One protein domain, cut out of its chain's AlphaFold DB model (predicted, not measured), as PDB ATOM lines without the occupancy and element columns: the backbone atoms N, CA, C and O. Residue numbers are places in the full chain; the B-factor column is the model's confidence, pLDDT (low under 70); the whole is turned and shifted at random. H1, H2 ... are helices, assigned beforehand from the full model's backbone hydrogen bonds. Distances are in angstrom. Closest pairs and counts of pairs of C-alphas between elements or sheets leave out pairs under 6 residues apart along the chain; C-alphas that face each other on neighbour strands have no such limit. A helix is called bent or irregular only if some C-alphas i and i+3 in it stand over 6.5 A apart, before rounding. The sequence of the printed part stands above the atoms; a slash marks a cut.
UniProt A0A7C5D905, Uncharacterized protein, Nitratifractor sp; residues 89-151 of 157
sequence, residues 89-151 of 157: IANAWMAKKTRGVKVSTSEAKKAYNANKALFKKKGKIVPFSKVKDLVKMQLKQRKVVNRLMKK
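Overview. This is residues 89 to 151 of the 157 residues of an uncharacterized protein of Nitratifractor sp (UniProt A0A7C5D905). One long, kinked helix, H3, makes most of the length; near its first half the short helix H2 crosses it at about a right angle, and nearer its other end the short helix H1 meets it at a steep tilt, H1 and H2 staying apart. Beyond H2, the loop of residues 115 to 127 makes one end of the length, and the tail of residues 146 to 151, of which 146 to 149 belong to H3, sticks out at the other. The printed part has 63 residues with three named helices, H1, H2 and H3 along the chain, and no named strand; its class is all helix. It is only just loose, close to compact, with a radius of gyration of the C-alphas of 13.1 A, and elongated, spanning 37 by 23 by 19 A.

Along the chain. Find C-alpha 89 at (31.600, -16.071, 25.016); from there H1 runs through residues 89 to 99, 15.7 A from first to last C-alpha. After five residues, look for H2 at residues 105 to 114, beginning at C-alpha 105 at (52.285, 4.945, 21.738) and 14.3 A long. Go on to Phe 128, where H3 begins; it takes in residues 128 to 149, is 28.5 A long, and ends at C-alpha 149 at (40.710, -8.519, 39.189). H3 is irregular, with C-alphas 130 and 133 7.9 A apart, and has a kink of 33 degrees near residue 135.

Arrangement. Start with H1, which touches H3; the closest C-alphas are those of Thr 98 and Lys 140, 5.5 A apart. Their lines stand at a steep tilt of 63 degrees, opposite ways, and H3 touches H1 with residues 137 to 144 alone. Move on to H2, which is apart from H1 but touches H3, with the C-alphas of Ala 108 and Lys 136 closest at 5.5 A. H2 and H3 are about perpendicular, at 89 degrees. In the stretch after H2, residues 120 to 121 pair with residues 124 to 125, antiparallel. Along the backbones of H1 and H2, every O i to N i+4 pair is within hydrogen-bond range; in H3, 16 of 18 are.

Size, cuts and confidence. Look at Lys 122 and Lys 151 for the two C-alphas farthest apart, 40.5 A. The printed part runs from residue 89 to 151 with no cut. The link from H1 to H2 is tight, while the 13-residue link from H2 to H3 is long. In the B-factor column you will find a mean pLDDT of 95.3 for the printed part of this model, and no printed residue is under 70.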
ATOM      1  N   ILE A  89      32.254 -17.202  24.343       96.12
ATOM      2  CA  ILE A  89      31.600 -16.071  25.016       96.12
ATOM      3  C   ILE A  89      32.639 -15.178  25.702       96.12
ATOM      4  O   ILE A  89      32.606 -13.955  25.525       96.12
ATOM      5  N   ALA A  90      33.584 -15.766  26.440       96.44
ATOM      6  CA  ALA A  90      34.637 -15.028  27.129       96.44
ATOM      7  C   ALA A  90      35.507 -14.236  26.143       96.44
ATOM      8  O   ALA A  90      35.751 -13.042  26.349       96.44
ATOM      9  N   ASN A  91      35.915 -14.856  25.032       95.69
ATOM     10  CA  ASN A  91      36.708 -14.190  24.000       95.69
ATOM     11  C   ASN A  91      35.924 -13.083  23.284       95.69
ATOM     12  O   ASN A  91      36.450 -11.982  23.097       95.69
ATOM     13  N   ALA A  92      34.655 -13.320  22.936       96.19
ATOM     14  CA  ALA A  92      33.798 -12.308  22.320       96.19
ATOM     15  C   ALA A  92      33.603 -11.093  23.243       96.19
ATOM     16  O   ALA A  92      33.697  -9.938  22.809       96.19
ATOM     17  N   TRP A  93      33.386 -11.339  24.537       96.31
ATOM     18  CA  TRP A  93      33.294 -10.288  25.545       96.31
ATOM     19  C   TRP A  93      34.610  -9.518  25.683       96.31
ATOM     20  O   TRP A  93      34.600  -8.283  25.662       96.31
ATOM     21  N   MET A  94      35.742 -10.226  25.754       96.25
ATOM     22  CA  MET A  94      37.064  -9.611  25.858       96.25
ATOM     23  C   MET A  94      37.341  -8.719  24.646       96.25
ATOM     24  O   MET A  94      37.675  -7.548  24.816       96.25
ATOM     25  N   ALA A  95      37.098  -9.214  23.429       94.31
ATOM     26  CA  ALA A  95      37.237  -8.448  22.192       94.31
ATOM     27  C   ALA A  95      36.353  -7.190  22.182       94.31
ATOM     28  O   ALA A  95      36.794  -6.109  21.790       94.31
ATOM     29  N   LYS A  96      35.104  -7.290  22.658       95.19
ATOM     30  CA  LYS A  96      34.212  -6.128  22.791       95.19
ATOM     31  C   LYS A  96      34.776  -5.098  23.772       95.19
ATOM     32  O   LYS A  96      34.748  -3.902  23.482       95.19
ATOM     33  N   LYS A  97      35.277  -5.537  24.929       94.94
ATOM     34  CA  LYS A  97      35.800  -4.637  25.966       94.94
ATOM     35  C   LYS A  97      37.127  -3.997  25.577       94.94
ATOM     36  O   LYS A  97      37.318  -2.824  25.888       94.94
ATOM     37  N   THR A  98      38.014  -4.707  24.882       94.56
ATOM     38  CA  THR A  98      39.319  -4.172  24.459       94.56
ATOM     39  C   THR A  98      39.201  -3.097  23.381       94.56
ATOM     40  O   THR A  98      39.988  -2.152  23.408       94.56
ATOM     41  N   ARG A  99      38.202  -3.166  22.485       93.12
ATOM     42  CA  ARG A  99      37.953  -2.127  21.457       93.12
ATOM     43  C   ARG A  99      37.815  -0.720  22.046       93.12
ATOM     44  O   ARG A  99      38.318   0.228  21.455       93.12
ATOM     45  N   GLY A 100      37.192  -0.591  23.217       91.31
ATOM     46  CA  GLY A 100      37.007   0.697  23.897       91.31
ATOM     47  C   GLY A 100      38.219   1.186  24.700       91.31
ATOM     48  O   GLY A 100      38.190   2.293  25.232       91.31
ATOM     49  N   VAL A 101      39.281   0.385  24.833       95.88
ATOM     50  CA  VAL A 101      40.450   0.752  25.643       95.88
ATOM     51  C   VAL A 101      41.458   1.530  24.805       95.88
ATOM     52  O   VAL A 101      41.946   1.052  23.779       95.88
ATOM     53  N   LYS A 102      41.817   2.722  25.287       95.25
ATOM     54  CA  LYS A 102      42.880   3.552  24.712       95.25
ATOM     55  C   LYS A 102      44.236   3.199  25.342       95.25
ATOM     56  O   LYS A 102      44.347   2.996  26.554       95.25
ATOM     57  N   VAL A 103      45.262   3.108  24.498       96.44
ATOM     58  CA  VAL A 103      46.669   2.895  24.877       96.44
ATOM     59  C   VAL A 103      47.518   3.797  23.991       96.44
ATOM     60  O   VAL A 103      47.430   3.723  22.759       96.44
ATOM     61  N   SER A 104      48.316   4.667  24.610       97.44
ATOM     62  CA  SER A 104      49.172   5.598  23.875       97.44
ATOM     63  C   SER A 104      50.387   4.878  23.282       97.44
ATOM     64  O   SER A 104      50.755   3.771  23.683       97.44
ATOM     65  N   THR A 105      51.030   5.490  22.285       96.62
ATOM     66  CA  THR A 105      52.285   4.945  21.738       96.62
ATOM     67  C   THR A 105      53.408   4.973  22.779       96.62
ATOM     68  O   THR A 105      54.186   4.026  22.828       96.62
ATOM     69  N   SER A 106      53.456   6.000  23.634       97.25
ATOM     70  CA  SER A 106      54.428   6.094  24.732       97.25
ATOM     71  C   SER A 106      54.255   4.953  25.741       97.25
ATOM     72  O   SER A 106      55.216   4.254  26.059       97.25
ATOM     73  N   GLU A 107      53.014   4.671  26.150       97.25
ATOM     74  CA  GLU A 107      52.700   3.562  27.057       97.25
ATOM     75  C   GLU A 107      53.130   2.210  26.468       97.25
ATOM     76  O   GLU A 107      53.782   1.405  27.135       97.25
ATOM     77  N   ALA A 108      52.839   1.989  25.183       97.44
ATOM     78  CA  ALA A 108      53.276   0.793  24.474       97.44
ATOM     79  C   ALA A 108      54.806   0.695  24.375       97.44
ATOM     80  O   ALA A 108      55.359  -0.382  24.585       97.44
ATOM     81  N   LYS A 109      55.505   1.806  24.114       97.56
ATOM     82  CA  LYS A 109      56.973   1.829  24.049       97.56
ATOM     83  C   LYS A 109      57.593   1.506  25.410       97.56
ATOM     84  O   LYS A 109      58.537   0.721  25.466       97.56
ATOM     85  N   LYS A 110      57.032   2.035  26.504       97.69
ATOM     86  CA  LYS A 110      57.461   1.718  27.875       97.69
ATOM     87  C   LYS A 110      57.295   0.227  28.180       97.69
ATOM     88  O   LYS A 110      58.239  -0.407  28.642       97.69
ATOM     89  N   ALA A 111      56.134  -0.346  27.861       96.38
ATOM     90  CA  ALA A 111      55.872  -1.768  28.078       96.38
ATOM     91  C   ALA A 111      56.781  -2.678  27.239       96.38
ATOM     92  O   ALA A 111      57.301  -3.665  27.758       96.38
ATOM     93  N   TYR A 112      57.010  -2.327  25.969       97.12
ATOM     94  CA  TYR A 112      57.971  -3.017  25.108       97.12
ATOM     95  C   TYR A 112      59.381  -2.962  25.700       97.12
ATOM     96  O   TYR A 112      60.032  -3.994  25.812       97.12
ATOM     97  N   ASN A 113      59.833  -1.780  26.134       96.69
ATOM     98  CA  ASN A 113      61.167  -1.609  26.699       96.69
ATOM     99  C   ASN A 113      61.385  -2.445  27.968       96.69
ATOM    100  O   ASN A 113      62.448  -3.039  28.112       96.69
ATOM    101  N   ALA A 114      60.373  -2.545  28.832       95.69
ATOM    102  CA  ALA A 114      60.427  -3.364  30.042       95.69
ATOM    103  C   ALA A 114      60.429  -4.879  29.763       95.69
ATOM    104  O   ALA A 114      60.802  -5.657  30.629       95.69
ATOM    105  N   ASN A 115      60.005  -5.313  28.570       93.94
ATOM    106  CA  ASN A 115      59.827  -6.729  28.235       93.94
ATOM    107  C   ASN A 115      60.496  -7.109  26.902       93.94
ATOM    108  O   ASN A 115      60.057  -8.052  26.244       93.94
ATOM    109  N   LYS A 116      61.549  -6.393  26.469       92.19
ATOM    110  CA  LYS A 116      62.184  -6.588  25.144       92.19
ATOM    111  C   LYS A 116      62.599  -8.034  24.888       92.19
ATOM    112  O   LYS A 116      62.547  -8.490  23.750       92.19
ATOM    113  N   ALA A 117      62.983  -8.751  25.943       92.50
ATOM    114  CA  ALA A 117      63.388 -10.148  25.867       92.50
ATOM    115  C   ALA A 117      62.288 -11.071  25.311       92.50
ATOM    116  O   ALA A 117      62.622 -12.059  24.663       92.50
ATOM    117  N   LEU A 118      61.007 -10.725  25.494       91.62
ATOM    118  CA  LEU A 118      59.865 -11.479  24.961       91.62
ATOM    119  C   LEU A 118      59.683 -11.297  23.446       91.62
ATOM    120  O   LEU A 118      59.001 -12.088  22.802       91.62
ATOM    121  N   PHE A 119      60.281 -10.258  22.864       93.44
ATOM    122  CA  PHE A 119      60.141  -9.915  21.452       93.44
ATOM    123  C   PHE A 119      61.407 -10.292  20.680       93.44
ATOM    124  O   PHE A 119      62.012  -9.449  20.023       93.44
ATOM    125  N   LYS A 120      61.829 -11.558  20.760       94.44
ATOM    126  CA  LYS A 120      62.963 -12.090  19.991       94.44
ATOM    127  C   LYS A 120      62.482 -12.947  18.820       94.44
ATOM    128  O   LYS A 120      61.575 -13.759  18.966       94.44
ATOM    129  N   LYS A 121      63.124 -12.798  17.661       91.38
ATOM    130  CA  LYS A 121      62.938 -13.670  16.492       91.38
ATOM    131  C   LYS A 121      64.310 -14.045  15.946       91.38
ATOM    132  O   LYS A 121      65.093 -13.157  15.622       91.38
ATOM    133  N   LYS A 122      64.599 -15.350  15.859       90.88
ATOM    134  CA  LYS A 122      65.921 -15.875  15.455       90.88
ATOM    135  C   LYS A 122      67.072 -15.234  16.259       90.88
ATOM    136  O   LYS A 122      68.008 -14.685  15.693       90.88
ATOM    137  N   GLY A 123      66.930 -15.188  17.586       89.94
ATOM    138  CA  GLY A 123      67.930 -14.615  18.501       89.94
ATOM    139  C   GLY A 123      68.002 -13.080  18.558       89.94
ATOM    140  O   GLY A 123      68.525 -12.541  19.529       89.94
ATOM    141  N   LYS A 124      67.426 -12.352  17.592       94.06
ATOM    142  CA  LYS A 124      67.481 -10.880  17.531       94.06
ATOM    143  C   LYS A 124      66.217 -10.235  18.096       94.06
ATOM    144  O   LYS A 124      65.109 -10.726  17.875       94.06
ATOM    145  N   ILE A 125      66.377  -9.112  18.800       95.31
ATOM    146  CA  ILE A 125      65.250  -8.321  19.311       95.31
ATOM    147  C   ILE A 125      64.521  -7.670  18.132       95.31
ATOM    148  O   ILE A 125      65.116  -6.971  17.313       95.31
ATOM    149  N   VAL A 126      63.213  -7.897  18.055       95.94
ATOM    150  CA  VAL A 126      62.338  -7.330  17.033       95.94
ATOM    151  C   VAL A 126      62.057  -5.863  17.376       95.94
ATOM    152  O   VAL A 126      61.544  -5.604  18.460       95.94
ATOM    153  N   PRO A 127      62.317  -4.900  16.470       96.75
ATOM    154  CA  PRO A 127      62.090  -3.483  16.738       96.75
ATOM    155  C   PRO A 127      60.652  -3.162  17.157       96.75
ATOM    156  O   PRO A 127      59.698  -3.717  16.606       96.75
ATOM    157  N   PHE A 128      60.490  -2.180  18.053       96.75
ATOM    158  CA  PHE A 128      59.180  -1.744  18.552       96.75
ATOM    159  C   PHE A 128      58.189  -1.427  17.429       96.75
ATOM    160  O   PHE A 128      57.024  -1.791  17.534       96.75
ATOM    161  N   SER A 129      58.633  -0.790  16.343       96.62
ATOM    162  CA  SER A 129      57.775  -0.453  15.200       96.62
ATOM    163  C   SER A 129      57.054  -1.671  14.615       96.62
ATOM    164  O   SER A 129      55.890  -1.550  14.246       96.62
ATOM    165  N   LYS A 130      57.694  -2.847  14.605       96.50
ATOM    166  CA  LYS A 130      57.125  -4.095  14.071       96.50
ATOM    167  C   LYS A 130      56.172  -4.802  15.036       96.50
ATOM    168  O   LYS A 130      55.367  -5.615  14.602       96.50
ATOM    169  N   VAL A 131      56.257  -4.510  16.335       96.56
ATOM    170  CA  VAL A 131      55.423  -5.145  17.378       96.56
ATOM    171  C   VAL A 131      54.491  -4.162  18.087       96.56
ATOM    172  O   VAL A 131      53.759  -4.551  18.992       96.56
ATOM    173  N   LYS A 132      54.480  -2.889  17.680       96.94
ATOM    174  CA  LYS A 132      53.744  -1.795  18.329       96.94
ATOM    175  C   LYS A 132      52.275  -2.137  18.554       96.94
ATOM    176  O   LYS A 132      51.773  -1.948  19.663       96.94
ATOM    177  N   ASP A 133      51.594  -2.646  17.533       95.56
ATOM    178  CA  ASP A 133      50.160  -2.936  17.616       95.56
ATOM    179  C   ASP A 133      49.863  -4.179  18.453       95.56
ATOM    180  O   ASP A 133      48.903  -4.178  19.227       95.56
ATOM    181  N   LEU A 134      50.741  -5.185  18.404       94.94
ATOM    182  CA  LEU A 134      50.682  -6.346  19.290       94.94
ATOM    183  C   LEU A 134      50.835  -5.922  20.758       94.94
ATOM    184  O   LEU A 134      50.006  -6.277  21.595       94.94
ATOM    185  N   VAL A 135      51.843  -5.101  21.065       96.62
ATOM    186  CA  VAL A 135      52.084  -4.579  22.419       96.62
ATOM    187  C   VAL A 135      50.894  -3.744  22.894       96.62
ATOM    188  O   VAL A 135      50.417  -3.917  24.017       96.62
ATOM    189  N   LYS A 136      50.348  -2.874  22.033       97.50
ATOM    190  CA  LYS A 136      49.124  -2.119  22.346       97.50
ATOM    191  C   LYS A 136      47.952  -3.047  22.645       97.50
ATOM    192  O   LYS A 136      47.226  -2.796  23.603       97.50
ATOM    193  N   MET A 137      47.757  -4.105  21.860       95.44
ATOM    194  CA  MET A 137      46.675  -5.065  22.077       95.44
ATOM    195  C   MET A 137      46.817  -5.789  23.420       95.44
ATOM    196  O   MET A 137      45.858  -5.840  24.192       95.44
ATOM    197  N   GLN A 138      48.021  -6.266  23.742       94.81
ATOM    198  CA  GLN A 138      48.317  -6.910  25.025       94.81
ATOM    199  C   GLN A 138      48.046  -5.967  26.204       94.81
ATOM    200  O   GLN A 138      47.418  -6.361  27.186       94.81
ATOM    201  N   LEU A 139      48.439  -4.694  26.097       96.81
ATOM    202  CA  LEU A 139      48.139  -3.692  27.123       96.81
ATOM    203  C   LEU A 139      46.636  -3.443  27.278       96.81
ATOM    204  O   LEU A 139      46.144  -3.345  28.402       96.81
ATOM    205  N   LYS A 140      45.880  -3.382  26.173       97.31
ATOM    206  CA  LYS A 140      44.416  -3.256  26.231       97.31
ATOM    207  C   LYS A 140      43.790  -4.432  26.978       97.31
ATOM    208  O   LYS A 140      42.954  -4.205  27.851       97.31
ATOM    209  N   GLN A 141      44.210  -5.658  26.669       95.88
ATOM    210  CA  GLN A 141      43.747  -6.870  27.352       95.88
ATOM    211  C   GLN A 141      44.087  -6.829  28.845       95.88
ATOM    212  O   GLN A 141      43.186  -6.948  29.675       95.88
ATOM    213  N   ARG A 142      45.348  -6.540  29.199       95.56
ATOM    214  CA  ARG A 142      45.783  -6.401  30.600       95.56
ATOM    215  C   ARG A 142      44.959  -5.360  31.354       95.56
ATOM    216  O   ARG A 142      44.499  -5.631  32.454       95.56
ATOM    217  N   LYS A 143      44.677  -4.196  30.761       96.62
ATOM    218  CA  LYS A 143      43.810  -3.175  31.380       96.62
ATOM    219  C   LYS A 143      42.374  -3.650  31.609       96.62
ATOM    220  O   LYS A 143      41.725  -3.187  32.547       96.62
ATOM    221  N   VAL A 144      41.821  -4.501  30.744       96.50
ATOM    222  CA  VAL A 144      40.494  -5.099  30.975       96.50
ATOM    223  C   VAL A 144      40.564  -6.088  32.136       96.50
ATOM    224  O   VAL A 144      39.780  -5.954  33.070       96.50
ATOM    225  N   VAL A 145      41.532  -7.006  32.115       95.56
ATOM    226  CA  VAL A 145      41.718  -8.020  33.165       95.56
ATOM    227  C   VAL A 145      41.982  -7.371  34.522       95.56
ATOM    228  O   VAL A 145      41.275  -7.666  35.477       95.56
ATOM    229  N   ASN A 146      42.894  -6.402  34.608       95.56
ATOM    230  CA  ASN A 146      43.202  -5.703  35.856       95.56
ATOM    231  C   ASN A 146      41.962  -5.024  36.461       95.56
ATOM    232  O   ASN A 146      41.811  -4.990  37.676       95.56
ATOM    233  N   ARG A 147      41.047  -4.501  35.632       94.00
ATOM    234  CA  ARG A 147      39.781  -3.923  36.118       94.00
ATOM    235  C   ARG A 147      38.820  -4.973  36.673       94.00
ATOM    236  O   ARG A 147      38.069  -4.643  37.583       94.00
ATOM    237  N   LEU A 148      38.827  -6.190  36.130       93.50
ATOM    238  CA  LEU A 148      38.063  -7.308  36.686       93.50
ATOM    239  C   LEU A 148      38.672  -7.775  38.008       93.50
ATOM    240  O   LEU A 148      37.966  -7.853  39.005       93.50
ATOM    241  N   MET A 149      39.987  -8.006  38.024       94.38
ATOM    242  CA  MET A 149      40.710  -8.519  39.189       94.38
ATOM    243  C   MET A 149      40.606  -7.587  40.397       94.38
ATOM    244  O   MET A 149      40.409  -8.061  41.506       94.38
ATOM    245  N   LYS A 150      40.626  -6.261  40.193       93.94
ATOM    246  CA  LYS A 150      40.392  -5.276  41.268       93.94
ATOM    247  C   LYS A 150      39.054  -5.442  41.995       93.94
ATOM    248  O   LYS A 150      38.913  -4.955  43.107       93.94
ATOM    249  N   LYS A 151      38.063  -6.054  41.347       89.81
ATOM    250  CA  LYS A 151      36.727  -6.298  41.906       89.81
ATOM    251  C   LYS A 151      36.536  -7.748  42.353       89.81
ATOM    252  O   LYS A 151      35.465  -8.086  42.844       89.81
TER     253      LYS A 151